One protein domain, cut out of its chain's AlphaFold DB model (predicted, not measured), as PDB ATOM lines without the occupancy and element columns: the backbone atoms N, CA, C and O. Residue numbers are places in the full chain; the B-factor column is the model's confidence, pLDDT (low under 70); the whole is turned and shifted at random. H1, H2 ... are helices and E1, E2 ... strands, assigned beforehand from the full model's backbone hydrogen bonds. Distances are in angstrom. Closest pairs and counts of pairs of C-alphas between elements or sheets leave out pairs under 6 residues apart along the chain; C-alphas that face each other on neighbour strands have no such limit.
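Overview. This is residues 66 to 179 of the 210 residues of an uncharacterized protein of Caulobacterales bacterium 32-67-6 (UniProt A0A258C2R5). Two strongly twisted sheets lie face to face as a sandwich: a larger one of E1, E2, E4, E5 and E8, with the long E1 running through it, and a smaller one of E3, E6 and E7. The single helix H1 sits toward one end of this sandwich, and at the other end E8 bends so that it comes near E7. The printed part has 114 residues, in the order E1 E2 E3 E4 E5 E6 E7 H1 E8; neighbour strands are antiparallel, and the class is mostly strand. The whole is compact, with a radius of gyration of the C-alphas of 13.3 A and spans of 38 by 27 by 24 A.

Along the chain. Find C-alpha 66 at (199.208, 316.953, 223.239); from there E1, residues 66 to 76, runs 30.1 A to C-alpha 76 at (226.647, 316.022, 235.678). Next come E2, residues 82 to 84, and E3, residues 100 to 104. Read on to E4, residues 110 to 117, 23.5 A long, then E5, residues 128 to 132. E6 takes residues 136 to 141, E7 residues 145 to 150 over 15.8 A, and H1 residues 158 to 166 over 11.9 A. E8, residues 170 to 179, covers 24.9 A, bends by 61 degrees at residue 173 and ends at C-alpha 179, (196.641, 310.704, 230.811).

Arrangement. Start at E1 in the branched sheet: E2, beside residues 74 to 76, and E8, beside residues 66 to 72, lie on one side of it, and E4 on the other side. Look at N 75 and O 83, 2.8 A apart, in the hairpin E1 and E2, at N 71 and O 171, 2.8 A, between E1 and E8, and at N 72 and O 114, 3.0 A, between E1 and E4. The hairpin E4 and E5 has N 113 and O 130 at 2.8 A. In the other sheet, of order E3 E6 E7, find N 102 and O 138 at 2.8 A between E3 and E6, and N 139 and O 147 at 2.9 A in the hairpin E6 and E7. The facing parts of the two sheets are 9.4 A centre to centre, with strands at 20 degrees. Their closest C-alphas include Cys 132 of E5 and Cys 148 of E7, 5.3 A, and Lys 145 of E7 and Met 175 of E8, 5.9 A. H1 only grazes the smaller sheet with residues 158 to 163; every O i to N i+4 pair in it is within hydrogen-bond range.

Size, cuts and confidence. The C-alphas of Asp 156 and Glu 179 are the two farthest apart, 41.3 A. The printed part has no cut. The link E2 to E3 is long, and its residues 86 to 87 pair with residues 103 to 104 of E3. Mean pLDDT of the printed part is 93.3; residue 179 is under 70.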
ATOM      1  N   MET A  66     198.028 316.241 223.732       83.81
ATOM      2  CA  MET A  66     199.208 316.953 223.239       83.81
ATOM      3  C   MET A  66     199.493 318.127 224.163       83.81
ATOM      4  O   MET A  66     198.590 318.906 224.466       83.81
ATOM      5  N   LYS A  67     200.750 318.277 224.578       88.88
ATOM      6  CA  LYS A  67     201.180 319.368 225.445       88.88
ATOM      7  C   LYS A  67     202.483 319.967 224.947       88.88
ATOM      8  O   LYS A  67     203.409 319.243 224.593       88.88
ATOM      9  N   ARG A  68     202.571 321.297 224.935       93.06
ATOM     10  CA  ARG A  68     203.844 321.982 224.695       93.06
ATOM     11  C   ARG A  68     204.665 321.964 225.976       93.06
ATOM     12  O   ARG A  68     204.156 322.302 227.044       93.06
ATOM     13  N   VAL A  69     205.928 321.583 225.854       95.12
ATOM     14  CA  VAL A  69     206.871 321.502 226.970       95.12
ATOM     15  C   VAL A  69     208.125 322.301 226.670       95.12
ATOM     16  O   VAL A  69     208.510 322.466 225.511       95.12
ATOM     17  N   VAL A  70     208.764 322.777 227.731       97.00
ATOM     18  CA  VAL A  70     210.108 323.338 227.717       97.00
ATOM     19  C   VAL A  70     211.061 322.373 228.414       97.00
ATOM     20  O   VAL A  70     210.755 321.800 229.456       97.00
ATOM     21  N   ILE A  71     212.222 322.173 227.809       97.44
ATOM     22  CA  ILE A  71     213.231 321.212 228.232       97.44
ATOM     23  C   ILE A  71     214.524 321.972 228.472       97.44
ATOM     24  O   ILE A  71     214.984 322.709 227.600       97.44
ATOM     25  N   GLN A  72     215.136 321.754 229.628       97.25
ATOM     26  CA  GLN A  72     216.501 322.172 229.920       97.25
ATOM     27  C   GLN A  72     217.312 320.948 230.309       97.25
ATOM     28  O   GLN A  72     216.838 320.122 231.080       97.25
ATOM     29  N   ALA A  73     218.540 320.836 229.811       97.62
ATOM     30  CA  ALA A  73     219.433 319.750 230.185       97.62
ATOM     31  C   ALA A  73     220.744 320.278 230.766       97.62
ATOM     32  O   ALA A  73     221.278 321.301 230.327       97.62
ATOM     33  N   VAL A  74     221.269 319.537 231.737       97.75
ATOM     34  CA  VAL A  74     222.596 319.723 232.325       97.75
ATOM     35  C   VAL A  74     223.351 318.401 232.290       97.75
ATOM     36  O   VAL A  74     222.752 317.327 232.342       97.75
ATOM     37  N   CYS A  75     224.670 318.484 232.186       97.69
ATOM     38  CA  CYS A  75     225.557 317.334 232.276       97.69
ATOM     39  C   CYS A  75     226.201 317.309 233.647       97.69
ATOM     40  O   CYS A  75     226.807 318.294 234.059       97.69
ATOM     41  N   ILE A  76     226.094 316.190 234.343       98.00
ATOM     42  CA  ILE A  76     226.647 316.022 235.678       98.00
ATOM     43  C   ILE A  76     227.887 315.140 235.558       98.00
ATOM     44  O   ILE A  76     227.858 314.066 234.952       98.00
ATOM     45  N   ASP A  77     229.007 315.634 236.079       96.62
ATOM     46  CA  ASP A  77     230.258 314.883 236.102       96.62
ATOM     47  C   ASP A  77     230.336 313.905 237.285       96.62
ATOM     48  O   ASP A  77     229.456 313.837 238.146       96.62
ATOM     49  N   ASP A  78     231.419 313.131 237.347       96.00
ATOM     50  CA  ASP A  78     231.650 312.165 238.431       96.00
ATOM     51  C   ASP A  78     231.821 312.815 239.811       96.00
ATOM     52  O   ASP A  78     231.719 312.143 240.835       96.00
ATOM     53  N   ARG A  79     232.052 314.131 239.852       96.62
ATOM     54  CA  ARG A  79     232.142 314.929 241.077       96.62
ATOM     55  C   ARG A  79     230.804 315.575 241.444       96.62
ATOM     56  O   ARG A  79     230.777 316.385 242.366       96.62
ATOM     57  N   GLN A  80     229.717 315.218 240.756       96.19
ATOM     58  CA  GLN A  80     228.385 315.804 240.923       96.19
ATOM     59  C   GLN A  80     228.336 317.310 240.614       96.19
ATOM     60  O   GLN A  80     227.450 318.018 241.090       96.19
ATOM     61  N   VAL A  81     229.276 317.821 239.811       97.06
ATOM     62  CA  VAL A  81     229.280 319.221 239.383       97.06
ATOM     63  C   VAL A  81     228.455 319.350 238.100       97.06
ATOM     64  O   VAL A  81     228.741 318.653 237.119       97.06
ATOM     65  N   PRO A  82     227.429 320.221 238.079       96.81
ATOM     66  CA  PRO A  82     226.630 320.451 236.888       96.81
ATOM     67  C   PRO A  82     227.371 321.352 235.891       96.81
ATOM     68  O   PRO A  82     227.876 322.422 236.230       96.81
ATOM     69  N   HIS A  83     227.363 320.931 234.631       94.81
ATOM     70  CA  HIS A  83     227.893 321.634 233.467       94.81
ATOM     71  C   HIS A  83     226.786 321.823 232.424       94.81
ATOM     72  O   HIS A  83     225.816 321.059 232.395       94.81
ATOM     73  N   PRO A  84     226.901 322.813 231.529       95.81
ATOM     74  CA  PRO A  84     225.928 322.988 230.457       95.81
ATOM     75  C   PRO A  84     225.912 321.786 229.504       95.81
ATOM     76  O   PRO A  84     226.961 321.363 229.013       95.81
ATOM     77  N   ALA A  85     224.716 321.273 229.195       97.06
ATOM     78  CA  ALA A  85     224.553 320.257 228.162       97.06
ATOM     79  C   ALA A  85     224.694 320.854 226.761       97.06
ATOM     80  O   ALA A  85     224.265 321.980 226.492       97.06
ATOM     81  N   SER A  86     225.293 320.084 225.853       95.94
ATOM     82  CA  SER A  86     225.476 320.510 224.469       95.94
ATOM     83  C   SER A  86     224.173 320.337 223.691       95.94
ATOM     84  O   SER A  86     223.592 319.253 223.667       95.94
ATOM     85  N   GLN A  87     223.693 321.412 223.066       96.62
ATOM     86  CA  GLN A  87     222.563 321.341 222.141       96.62
ATOM     87  C   GLN A  87     223.051 320.785 220.802       96.62
ATOM     88  O   GLN A  87     224.088 321.214 220.312       96.62
ATOM     89  N   VAL A  88     222.305 319.881 220.167       94.94
ATOM     90  CA  VAL A  88     222.694 319.335 218.846       94.94
ATOM     91  C   VAL A  88     222.342 320.294 217.700       94.94
ATOM     92  O   VAL A  88     222.909 320.235 216.608       94.94
ATOM     93  N   ARG A  89     221.423 321.230 217.954       93.38
ATOM     94  CA  ARG A  89     220.917 322.205 216.980       93.38
ATOM     95  C   ARG A  89     220.676 323.571 217.623       93.38
ATOM     96  O   ARG A  89     220.431 323.616 218.831       93.38
ATOM     97  N   PRO A  90     220.688 324.662 216.840       93.44
ATOM     98  CA  PRO A  90     220.493 326.013 217.364       93.44
ATOM     99  C   PRO A  90     219.034 326.305 217.732       93.44
ATOM    100  O   PRO A  90     218.783 327.051 218.673       93.44
ATOM    101  N   ASP A  91     218.075 325.707 217.022       95.38
ATOM    102  CA  ASP A  91     216.667 326.105 217.099       95.38
ATOM    103  C   ASP A  91     216.081 325.848 218.484       95.38
ATOM    104  O   ASP A  91     216.114 324.722 218.985       95.38
ATOM    105  N   ARG A  92     215.563 326.898 219.123       95.50
ATOM    106  CA  ARG A  92     214.909 326.793 220.433       95.50
ATOM    107  C   ARG A  92     213.567 326.078 220.318       95.50
ATOM    108  O   ARG A  92     213.278 325.221 221.144       95.50
ATOM    109  N   GLU A  93     212.759 326.428 219.323       95.31
ATOM    110  CA  GLU A  93     211.524 325.707 219.021       95.31
ATOM    111  C   GLU A  93     211.820 324.567 218.050       95.31
ATOM    112  O   GLU A  93     212.452 324.762 217.012       95.31
ATOM    113  N   ILE A  94     211.379 323.368 218.402       95.12
ATOM    114  CA  ILE A  94     211.526 322.176 217.581       95.12
ATOM    115  C   ILE A  94     210.216 321.965 216.829       95.12
ATOM    116  O   ILE A  94     209.152 321.892 217.442       95.12
ATOM    117  N   ALA A  95     210.311 321.881 215.505       91.06
ATOM    118  CA  ALA A  95     209.156 321.687 214.639       91.06
ATOM    119  C   ALA A  95     208.456 320.344 214.901       91.06
ATOM    120  O   ALA A  95     209.104 319.337 215.208       91.06
ATOM    121  N   ASP A  96     207.139 320.330 214.703       86.56
ATOM    122  CA  ASP A  96     206.347 319.106 214.765       86.56
ATOM    123  C   ASP A  96     206.843 318.096 213.715       86.56
ATOM    124  O   ASP A  96     207.176 318.449 212.582       86.56
ATOM    125  N   GLY A  97     206.926 316.823 214.105       86.31
ATOM    126  CA  GLY A  97     207.455 315.748 213.257       86.31
ATOM    127  C   GLY A  97     208.983 315.643 213.227       86.31
ATOM    128  O   GLY A  97     209.511 314.750 212.567       86.31
ATOM    129  N   TYR A  98     209.714 316.505 213.941       92.31
ATOM    130  CA  TYR A  98     211.140 316.279 214.154       92.31
ATOM    131  C   TYR A  98     211.373 315.009 214.976       92.31
ATOM    132  O   TYR A  98     210.784 314.838 216.039       92.31
ATOM    133  N   GLU A  99     212.311 314.181 214.521       93.88
ATOM    134  CA  GLU A  99     212.849 313.074 215.302       93.88
ATOM    135  C   GLU A  99     214.378 313.144 215.311       93.88
ATOM    136  O   GLU A  99     215.027 313.220 214.261       93.88
ATOM    137  N   GLY A 100     214.979 313.158 216.497       95.31
ATOM    138  CA  GLY A 100     216.411 313.366 216.633       95.31
ATOM    139  C   GLY A 100     216.909 313.640 218.046       95.31
ATOM    140  O   GLY A 100     216.150 313.751 219.006       95.31
ATOM    141  N   GLU A 101     218.230 313.785 218.150       96.12
ATOM    142  CA  GLU A 101     218.912 314.202 219.375       96.12
ATOM    143  C   GLU A 101     218.623 315.676 219.662       96.12
ATOM    144  O   GLU A 101     218.797 316.542 218.801       96.12
ATOM    145  N   LEU A 102     218.250 315.972 220.902       96.81
ATOM    146  CA  LEU A 102     218.103 317.339 221.394       96.81
ATOM    147  C   LEU A 102     219.364 317.798 222.125       96.81
ATOM    148  O   LEU A 102     219.889 318.880 221.842       96.81
ATOM    149  N   TYR A 103     219.851 316.954 223.037       97.62
ATOM    150  CA  TYR A 103     220.982 317.246 223.909       97.62
ATOM    151  C   TYR A 103     221.929 316.063 224.029       97.62
ATOM    152  O   TYR A 103     221.506 314.907 224.037       97.62
ATOM    153  N   ARG A 104     223.212 316.384 224.195       95.56
ATOM    154  CA  ARG A 104     224.291 315.430 224.455       95.56
ATOM    155  C   ARG A 104     225.227 315.941 225.533       95.56
ATOM    156  O   ARG A 104     225.370 317.156 225.722       95.56
ATOM    157  N   CYS A 105     225.894 315.006 226.192       95.75
ATOM    158  CA  CYS A 105     226.855 315.289 227.241       95.75
ATOM    159  C   CYS A 105     228.277 314.927 226.840       95.75
ATOM    160  O   CYS A 105     228.502 313.997 226.077       95.75
ATOM    161  N   LEU A 106     229.238 315.684 227.372       91.88
ATOM    162  CA  LEU A 106     230.659 315.400 227.195       91.88
ATOM    163  C   LEU A 106     230.986 314.006 227.743       91.88
ATOM    164  O   LEU A 106     230.420 313.580 228.756       91.88
ATOM    165  N   ALA A 107     231.948 313.333 227.116       89.50
ATOM    166  CA  ALA A 107     232.419 312.032 227.572       89.50
ATOM    167  C   ALA A 107     232.760 312.045 229.075       89.50
ATOM    168  O   ALA A 107     233.399 312.970 229.579       89.50
ATOM    169  N   GLY A 108     232.311 311.010 229.789       90.56
ATOM    170  CA  GLY A 108     232.493 310.882 231.238       90.56
ATOM    171  C   GLY A 108     231.409 311.546 232.094       90.56
ATOM    172  O   GLY A 108     231.360 311.265 233.289       90.56
ATOM    173  N   THR A 109     230.509 312.342 231.509       96.00
ATOM    174  CA  THR A 109     229.362 312.958 232.204       96.00
ATOM    175  C   THR A 109     228.046 312.281 231.816       96.00
ATOM    176  O   THR A 109     227.957 311.635 230.770       96.00
ATOM    177  N   TRP A 110     227.033 312.384 232.673       97.25
ATOM    178  CA  TRP A 110     225.686 311.860 232.426       97.25
ATOM    179  C   TRP A 110     224.678 313.008 232.343       97.25
ATOM    180  O   TRP A 110     224.939 314.103 232.839       97.25
ATOM    181  N   LEU A 111     223.550 312.787 231.671       98.12
ATOM    182  CA  LEU A 111     222.603 313.853 231.345       98.12
ATOM    183  C   LEU A 111     221.429 313.858 232.320       98.12
ATOM    184  O   LEU A 111     220.798 312.826 232.527       98.12
ATOM    185  N   GLN A 112     221.080 315.033 232.837       98.06
ATOM    186  CA  GLN A 112     219.821 315.271 233.535       98.06
ATOM    187  C   GLN A 112     219.018 316.329 232.779       98.06
ATOM    188  O   GLN A 112     219.429 317.486 232.678       98.06
ATOM    189  N   ALA A 113     217.869 315.933 232.244       97.81
ATOM    190  CA  ALA A 113     216.905 316.819 231.613       97.81
ATOM    191  C   ALA A 113     215.779 317.147 232.592       97.81
ATOM    192  O   ALA A 113     215.285 316.264 233.281       97.81
ATOM    193  N   THR A 114     215.346 318.400 232.620       97.50
ATOM    194  CA  THR A 114     214.139 318.859 233.308       97.50
ATOM    195  C   THR A 114     213.127 319.264 232.250       97.50
ATOM    196  O   THR A 114     213.436 320.072 231.374       97.50
ATOM    197  N   ILE A 115     211.937 318.676 232.316       96.06
ATOM    198  CA  ILE A 115     210.837 318.866 231.377       96.06
ATOM    199  C   ILE A 115     209.702 319.535 232.133       96.06
ATOM    200  O   ILE A 115     209.192 318.959 233.090       96.06
ATOM    201  N   ALA A 116     209.303 320.723 231.706       95.75
ATOM    202  CA  ALA A 116     208.210 321.474 232.304       95.75
ATOM    203  C   ALA A 116     207.195 321.895 231.244       95.75
ATOM    204  O   ALA A 116     207.478 321.896 230.046       95.75
ATOM    205  N   ASP A 117     205.995 322.242 231.685       94.12
ATOM    206  CA  ASP A 117     204.947 322.718 230.795       94.12
ATOM    207  C   ASP A 117     205.282 324.106 230.252       94.12
ATOM    208  O   ASP A 117     205.783 324.959 230.980       94.12
ATOM    209  N   TYR A 118     204.977 324.349 228.979       94.56
ATOM    210  CA  TYR A 118     205.186 325.652 228.358       94.56
ATOM    211  C   TYR A 118     203.848 326.320 228.039       94.56
ATOM    212  O   TYR A 118     203.117 325.864 227.157       94.56
ATOM    213  N   GLN A 119     203.546 327.420 228.736       92.25
ATOM    214  CA  GLN A 119     202.318 328.212 228.558       92.25
ATOM    215  C   GLN A 119     202.576 329.613 227.968       92.25
ATOM    216  O   GLN A 119     201.674 330.444 227.914       92.25
ATOM    217  N   GLY A 120     203.788 329.858 227.461       92.44
ATOM    218  CA  GLY A 120     204.230 331.154 226.926       92.44
ATOM    219  C   GLY A 120     205.405 331.752 227.701       92.44
ATOM    220  O   GLY A 120     206.152 332.568 227.164       92.44
ATOM    221  N   ASP A 121     205.621 331.281 228.923       93.44
ATOM    222  CA  ASP A 121     206.748 331.586 229.793       93.44
ATOM    223  C   ASP A 121     207.616 330.340 230.041       93.44
ATOM    224  O   ASP A 121     207.169 329.199 229.921       93.44
ATOM    225  N   ILE A 122     208.903 330.562 230.328       93.88
ATOM    226  CA  ILE A 122     209.824 329.490 230.713       93.88
ATOM    227  C   ILE A 122     209.863 329.437 232.240       93.88
ATOM    228  O   ILE A 122     210.544 330.253 232.860       93.88
ATOM    229  N   SER A 123     209.185 328.451 232.824       93.94
ATOM    230  CA  SER A 123     209.330 328.069 234.231       93.94
ATOM    231  C   SER A 123     209.604 326.569 234.342       93.94
ATOM    232  O   SER A 123     209.100 325.773 233.551       93.94
ATOM    233  N   PHE A 124     210.420 326.189 235.327       93.81
ATOM    234  CA  PHE A 124     210.745 324.796 235.649       93.81
ATOM    235  C   PHE A 124     210.224 324.367 237.031       93.81
ATOM    236  O   PHE A 124     210.558 323.276 237.487       93.81
ATOM    237  N   ASP A 125     209.382 325.180 237.683       90.88
ATOM    238  CA  ASP A 125     208.926 324.965 239.071       90.88
ATOM    239  C   ASP A 125     208.163 323.642 239.267       90.88
ATOM    240  O   ASP A 125     208.220 323.023 240.330       90.88
ATOM    241  N   HIS A 126     207.471 323.181 238.224       89.75
ATOM    242  CA  HIS A 126     206.729 321.916 238.202       89.75
ATOM    243  C   HIS A 126     207.304 320.924 237.185       89.75
ATOM    244  O   HIS A 126     206.586 320.098 236.620       89.75
ATOM    245  N   GLY A 127     208.607 321.032 236.919       92.19
ATOM    246  CA  GLY A 127     209.292 320.168 235.975       92.19
ATOM    247  C   GLY A 127     209.505 318.754 236.510       92.19
ATOM    248  O   GLY A 127     209.789 318.542 237.687       92.19
ATOM    249  N   THR A 128     209.423 317.768 235.625       94.94
ATOM    250  CA  THR A 128     209.858 316.396 235.899       94.94
ATOM    251  C   THR A 128     211.244 316.167 235.329       94.94
ATOM    252  O   THR A 128     211.553 316.650 234.239       94.94
ATOM    253  N   THR A 129     212.065 315.390 236.023       96.25
ATOM    254  CA  THR A 129     213.426 315.098 235.581       96.25
ATOM    255  C   THR A 129     213.522 313.746 234.882       96.25
ATOM    256  O   THR A 129     212.968 312.758 235.360       96.25
ATOM    257  N   LEU A 130     214.283 313.693 233.794       96.44
ATOM    258  CA  LEU A 130     214.689 312.476 233.103       96.44
ATOM    259  C   LEU A 130     216.215 312.397 233.109       96.44
ATOM    260  O   LEU A 130     216.892 313.356 232.740       96.44
ATOM    261  N   THR A 131     216.748 311.245 233.497       97.94
ATOM    262  CA  THR A 131     218.191 311.019 233.593       97.94
ATOM    263  C   THR A 131     218.635 310.008 232.547       97.94
ATOM    264  O   THR A 131     218.138 308.884 232.538       97.94
ATOM    265  N   CYS A 132     219.601 310.391 231.713       97.94
ATOM    266  CA  CYS A 132     220.257 309.496 230.765       97.94
ATOM    267  C   CYS A 132     221.653 309.118 231.256       97.94
ATOM    268  O   CYS A 132     222.337 309.899 231.924       97.94
ATOM    269  N   ARG A 133     222.083 307.903 230.921       97.12
ATOM    270  CA  ARG A 133     223.390 307.365 231.297       97.12
ATOM    271  C   ARG A 133     224.507 308.055 230.510       97.12
ATOM    272  O   ARG A 133     224.280 308.819 229.574       97.12
ATOM    273  N   LYS A 134     225.754 307.777 230.894       95.75
ATOM    274  CA  LYS A 134     226.916 308.179 230.091       95.75
ATOM    275  C   LYS A 134     226.805 307.560 228.695       95.75
ATOM    276  O   LYS A 134     226.392 306.407 228.585       95.75
ATOM    277  N   HIS A 135     227.206 308.307 227.667       93.38
ATOM    278  CA  HIS A 135     227.068 307.929 226.251       93.38
ATOM    279  C   HIS A 135     225.623 307.782 225.750       93.38
ATOM    280  O   HIS A 135     225.388 307.234 224.672       93.38
ATOM    281  N   GLU A 136     224.649 308.296 226.501       96.88
ATOM    282  CA  GLU A 136     223.285 308.467 226.022       96.88
ATOM    283  C   GLU A 136     222.992 309.946 225.743       96.88
ATOM    284  O   GLU A 136     223.438 310.854 226.449       96.88
ATOM    285  N   ALA A 137     222.215 310.175 224.693       96.81
ATOM    286  CA  ALA A 137     221.670 311.460 224.303       96.81
ATOM    287  C   ALA A 137     220.192 311.537 224.695       96.81
ATOM    288  O   ALA A 137     219.477 310.529 224.679       96.81
ATOM    289  N   LEU A 138     219.716 312.753 224.977       97.62
ATOM    290  CA  LEU A 138     218.280 312.997 225.051       97.62
ATOM    291  C   LEU A 138     217.728 313.028 223.628       97.62
ATOM    292  O   LEU A 138     218.056 313.929 222.849       97.62
ATOM    293  N   TRP A 139     216.883 312.060 223.309       96.81
ATOM    294  CA  TRP A 139     216.253 311.913 222.010       96.81
ATOM    295  C   TRP A 139     214.776 312.288 222.084       96.81
ATOM    296  O   TRP A 139     214.083 311.971 223.050       96.81
ATOM    297  N   PHE A 140     214.298 312.954 221.040       95.62
ATOM    298  CA  PHE A 140     212.882 313.178 220.802       95.62
ATOM    299  C   PHE A 140     212.469 312.452 219.533       95.62
ATOM    300  O   PHE A 140     213.113 312.590 218.495       95.62
ATOM    301  N   GLY A 141     211.410 311.666 219.612       90.12
ATOM    302  CA  GLY A 141     210.896 310.881 218.497       90.12
ATOM    303  C   GLY A 141     210.070 309.720 219.022       90.12
ATOM    304  O   GLY A 141     209.971 309.551 220.232       90.12
ATOM    305  N   GLY A 142     209.450 308.951 218.127       78.31
ATOM    306  CA  GLY A 142     208.602 307.832 218.534       78.31
ATOM    307  C   GLY A 142     207.364 308.323 219.283       78.31
ATOM    308  O   GLY A 142     207.382 308.555 220.489       78.31
ATOM    309  N   GLU A 143     206.267 308.527 218.554       79.62
ATOM    310  CA  GLU A 143     205.006 309.012 219.135       79.62
ATOM    311  C   GLU A 143     205.132 310.359 219.886       79.62
ATOM    312  O   GLU A 143     204.267 310.697 220.690       79.62
ATOM    313  N   GLY A 144     206.190 311.134 219.612       86.25
ATOM    314  CA  GLY A 144     206.525 312.401 220.268       86.25
ATOM    315  C   GLY A 144     206.724 312.270 221.778       86.25
ATOM    316  O   GLY A 144     206.161 313.049 222.550       86.25
ATOM    317  N   LYS A 145     207.519 311.274 222.178       90.44
ATOM    318  CA  LYS A 145     208.000 311.054 223.545       90.44
ATOM    319  C   LYS A 145     209.484 311.442 223.647       90.44
ATOM    320  O   LYS A 145     210.178 311.614 222.642       90.44
ATOM    321  N   LEU A 146     209.952 311.632 224.879       93.81
ATOM    322  CA  LEU A 146     211.364 311.849 225.194       93.81
ATOM    323  C   LEU A 146     211.955 310.565 225.753       93.81
ATOM    324  O   LEU A 146     211.390 309.969 226.669       93.81
ATOM    325  N   GLU A 147     213.103 310.171 225.225       95.38
ATOM    326  CA  GLU A 147     213.781 308.948 225.630       95.38
ATOM    327  C   GLU A 147     215.298 309.132 225.661       95.38
ATOM    328  O   GLU A 147     215.873 309.955 224.948       95.38
ATOM    329  N   CYS A 148     215.951 308.344 226.508       97.06
ATOM    330  CA  CYS A 148     217.400 308.236 226.524       97.06
ATOM    331  C   CYS A 148     217.815 307.158 225.529       97.06
ATOM    332  O   CYS A 148     217.349 306.020 225.604       97.06
ATOM    333  N   ARG A 149     218.688 307.513 224.589       96.88
ATOM    334  CA  ARG A 149     219.206 306.584 223.578       96.88
ATOM    335  C   ARG A 149     220.716 306.678 223.492       96.88
ATOM    336  O   ARG A 149     221.240 307.758 223.747       96.88
ATOM    337  N   PRO A 150     221.409 305.614 223.053       96.00
ATOM    338  CA  PRO A 150     222.820 305.709 222.710       96.00
ATOM    339  C   PRO A 150     223.067 306.874 221.755       96.00
ATOM    340  O   PRO A 150     222.348 307.037 220.763       96.00
ATOM    341  N   GLU A 151     224.062 307.689 222.078       94.25
ATOM    342  CA  GLU A 151     224.422 308.840 221.264       94.25
ATOM    343  C   GLU A 151     224.929 308.410 219.880       94.25
ATOM    344  O   GLU A 151     225.596 307.384 219.718       94.25
ATOM    345  N   LYS A 152     224.626 309.203 218.852       92.62
ATOM    346  CA  LYS A 152     225.145 308.975 217.504       92.62
ATOM    347  C   LYS A 152     226.661 309.130 217.495       92.62
ATOM    348  O   LYS A 152     227.199 310.132 217.981       92.62
ATOM    349  N   ALA A 153     227.333 308.165 216.872       91.75
ATOM    350  CA  ALA A 153     228.769 308.221 216.645       91.75
ATOM    351  C   ALA A 153     229.128 309.482 215.844       91.75
ATOM    352  O   ALA A 153     228.571 309.728 214.776       91.75
ATOM    353  N   GLU A 154     230.049 310.271 216.379       91.62
ATOM    354  CA  GLU A 154     230.518 311.525 215.797       91.62
ATOM    355  C   GLU A 154     232.002 311.704 216.147       91.62
ATOM    356  O   GLU A 154     232.579 310.907 216.888       91.62
ATOM    357  N   ARG A 155     232.646 312.724 215.580       89.00
ATOM    358  CA  ARG A 155     234.060 313.023 215.827       89.00
ATOM    359  C   ARG A 155     234.361 313.303 217.301       89.00
ATOM    360  O   ARG A 155     233.566 313.927 218.006       89.00
ATOM    361  N   ASP A 156     235.587 312.981 217.701       83.25
ATOM    362  CA  ASP A 156     236.122 313.371 219.003       83.25
ATOM    363  C   ASP A 156     235.990 314.891 219.210       83.25
ATOM    364  O   ASP A 156     236.386 315.693 218.359       83.25
ATOM    365  N   CYS A 157     235.453 315.286 220.369       85.31
ATOM    366  CA  CYS A 157     235.155 316.670 220.774       85.31
ATOM    367  C   CYS A 157     233.935 317.343 220.118       85.31
ATOM    368  O   CYS A 157     233.785 318.567 220.251       85.31
ATOM    369  N   ASN A 158     233.052 316.599 219.454       92.12
ATOM    370  CA  ASN A 158     231.828 317.152 218.878       92.12
ATOM    371  C   ASN A 158     231.012 317.981 219.883       92.12
ATOM    372  O   ASN A 158     230.655 319.121 219.593       92.12
ATOM    373  N   GLU A 159     230.821 317.485 221.101       92.69
ATOM    374  CA  GLU A 159     230.020 318.123 222.155       92.69
ATOM    375  C   GLU A 159     230.612 319.479 222.556       92.69
ATOM    376  O   GLU A 159     229.897 320.461 222.766       92.69
ATOM    377  N   ARG A 160     231.947 319.577 222.588       92.75
ATOM    378  CA  ARG A 160     232.645 320.845 222.839       92.75
ATOM    379  C   ARG A 160     232.452 321.822 221.683       92.75
ATOM    380  O   ARG A 160     232.330 323.025 221.918       92.75
ATOM    381  N   SER A 161     232.438 321.330 220.446       93.12
ATOM    382  CA  SER A 161     232.161 322.159 219.270       93.12
ATOM    383  C   SER A 161     230.713 322.667 219.264       93.12
ATOM    384  O   SER A 161     230.488 323.850 219.005       93.12
ATOM    385  N   LEU A 162     229.759 321.822 219.666       94.94
ATOM    386  CA  LEU A 162     228.347 322.159 219.822       94.94
ATOM    387  C   LEU A 162     228.141 323.219 220.907       94.94
ATOM    388  O   LEU A 162     227.467 324.213 220.661       94.94
ATOM    389  N   LEU A 163     228.795 323.084 222.064       94.38
ATOM    390  CA  LEU A 163     228.750 324.102 223.121       94.38
ATOM    391  C   LEU A 163     229.308 325.451 222.666       94.38
ATOM    392  O   LEU A 163     228.757 326.487 223.016       94.38
ATOM    393  N   ARG A 164     230.376 325.465 221.861       94.62
ATOM    394  CA  ARG A 164     230.909 326.717 221.299       94.62
ATOM    395  C   ARG A 164     229.980 327.331 220.253       94.62
ATOM    396  O   ARG A 164     229.955 328.548 220.121       94.62
ATOM    397  N   ARG A 165     229.263 326.502 219.490       94.81
ATOM    398  CA  ARG A 165     228.418 326.950 218.378       94.81
ATOM    399  C   ARG A 165     227.018 327.373 218.821       94.81
ATOM    400  O   ARG A 165     226.515 328.375 218.329       94.81
ATOM    401  N   TYR A 166     226.391 326.605 219.705       95.19
ATOM    402  CA  TYR A 166     224.990 326.776 220.101       95.19
ATOM    403  C   TYR A 166     224.819 327.128 221.581       95.19
ATOM    404  O   TYR A 166     223.749 327.583 221.977       95.19
ATOM    405  N   GLY A 167     225.857 326.940 222.402       92.56
ATOM    406  CA  GLY A 167     225.796 327.217 223.832       92.56
ATOM    407  C   GLY A 167     224.831 326.311 224.595       92.56
ATOM    408  O   GLY A 167     224.280 325.336 224.073       92.56
ATOM    409  N   ALA A 168     224.632 326.661 225.863       93.50
ATOM    410  CA  ALA A 168     223.562 326.110 226.682       93.50
ATOM    411  C   ALA A 168     222.230 326.775 226.318       93.50
ATOM    412  O   ALA A 168     222.199 327.935 225.905       93.50
ATOM    413  N   GLY A 169     221.124 326.066 226.507       94.44
ATOM    414  CA  GLY A 169     219.814 326.617 226.197       94.44
ATOM    415  C   GLY A 169     218.687 325.649 226.489       94.44
ATOM    416  O   GLY A 169     218.909 324.546 226.994       94.44
ATOM    417  N   VAL A 170     217.479 326.083 226.150       96.88
ATOM    418  CA  VAL A 170     216.238 325.326 226.328       96.88
ATOM    419  C   VAL A 170     215.664 324.913 224.976       96.88
ATOM    420  O   VAL A 170     215.834 325.639 223.994       96.88
ATOM    421  N   LYS A 171     214.958 323.782 224.929       97.31
ATOM    422  CA  LYS A 171     214.154 323.360 223.775       97.31
ATOM    423  C   LYS A 171     212.677 323.432 224.106       97.31
ATOM    424  O   LYS A 171     212.279 323.048 225.195       97.31
ATOM    425  N   ILE A 172     211.874 323.912 223.167       96.62
ATOM    426  CA  ILE A 172     210.417 323.938 223.264       96.62
ATOM    427  C   ILE A 172     209.875 323.041 222.167       96.62
ATOM    428  O   ILE A 172     210.221 323.228 221.001       96.62
ATOM    429  N   LEU A 173     209.042 322.072 222.531       94.94
ATOM    430  CA  LEU A 173     208.464 321.130 221.579       94.94
ATOM    431  C   LEU A 173     207.088 320.646 222.026       94.94
ATOM    432  O   LEU A 173     206.700 320.821 223.183       94.94
ATOM    433  N   THR A 174     206.354 320.033 221.103       92.19
ATOM    434  CA  THR A 174     205.074 319.379 221.385       92.19
ATOM    435  C   THR A 174     205.319 317.917 221.755       92.19
ATOM    436  O   THR A 174     205.850 317.155 220.953       92.19
ATOM    437  N   MET A 175     204.926 317.517 222.963       89.69
ATOM    438  CA  MET A 175     205.042 316.150 223.469       89.69
ATOM    439  C   MET A 175     203.651 315.526 223.622       89.69
ATOM    440  O   MET A 175     202.690 316.211 223.983       89.69
ATOM    441  N   TYR A 176     203.535 314.223 223.376       81.44
ATOM    442  CA  TYR A 176     202.299 313.488 223.638       81.44
ATOM    443  C   TYR A 176     202.375 312.834 225.013       81.44
ATOM    444  O   TYR A 176     203.299 312.071 225.292       81.44
ATOM    445  N   ARG A 177     201.387 313.113 225.862       75.75
ATOM    446  CA  ARG A 177     201.241 312.476 227.169       75.75
ATOM    447  C   ARG A 177     200.003 311.593 227.162       75.75
ATOM    448  O   ARG A 177     198.957 311.972 226.642       75.75
ATOM    449  N   GLU A 178     200.138 310.401 227.720       70.50
ATOM    450  CA  GLU A 178     199.003 309.539 228.032       70.50
ATOM    451  C   GLU A 178     198.530 309.909 229.439       70.50
ATOM    452  O   GLU A 178     199.301 309.853 230.399       70.50
ATOM    453  N   GLU A 179     197.290 310.373 229.547       65.31
ATOM    454  CA  GLU A 179     196.641 310.704 230.811       65.31
ATOM    455  C   GLU A 179     195.605 309.630 231.135       65.31
ATOM    456  O   GLU A 179     194.748 309.294 230.309       65.31
TER     457      GLU A 179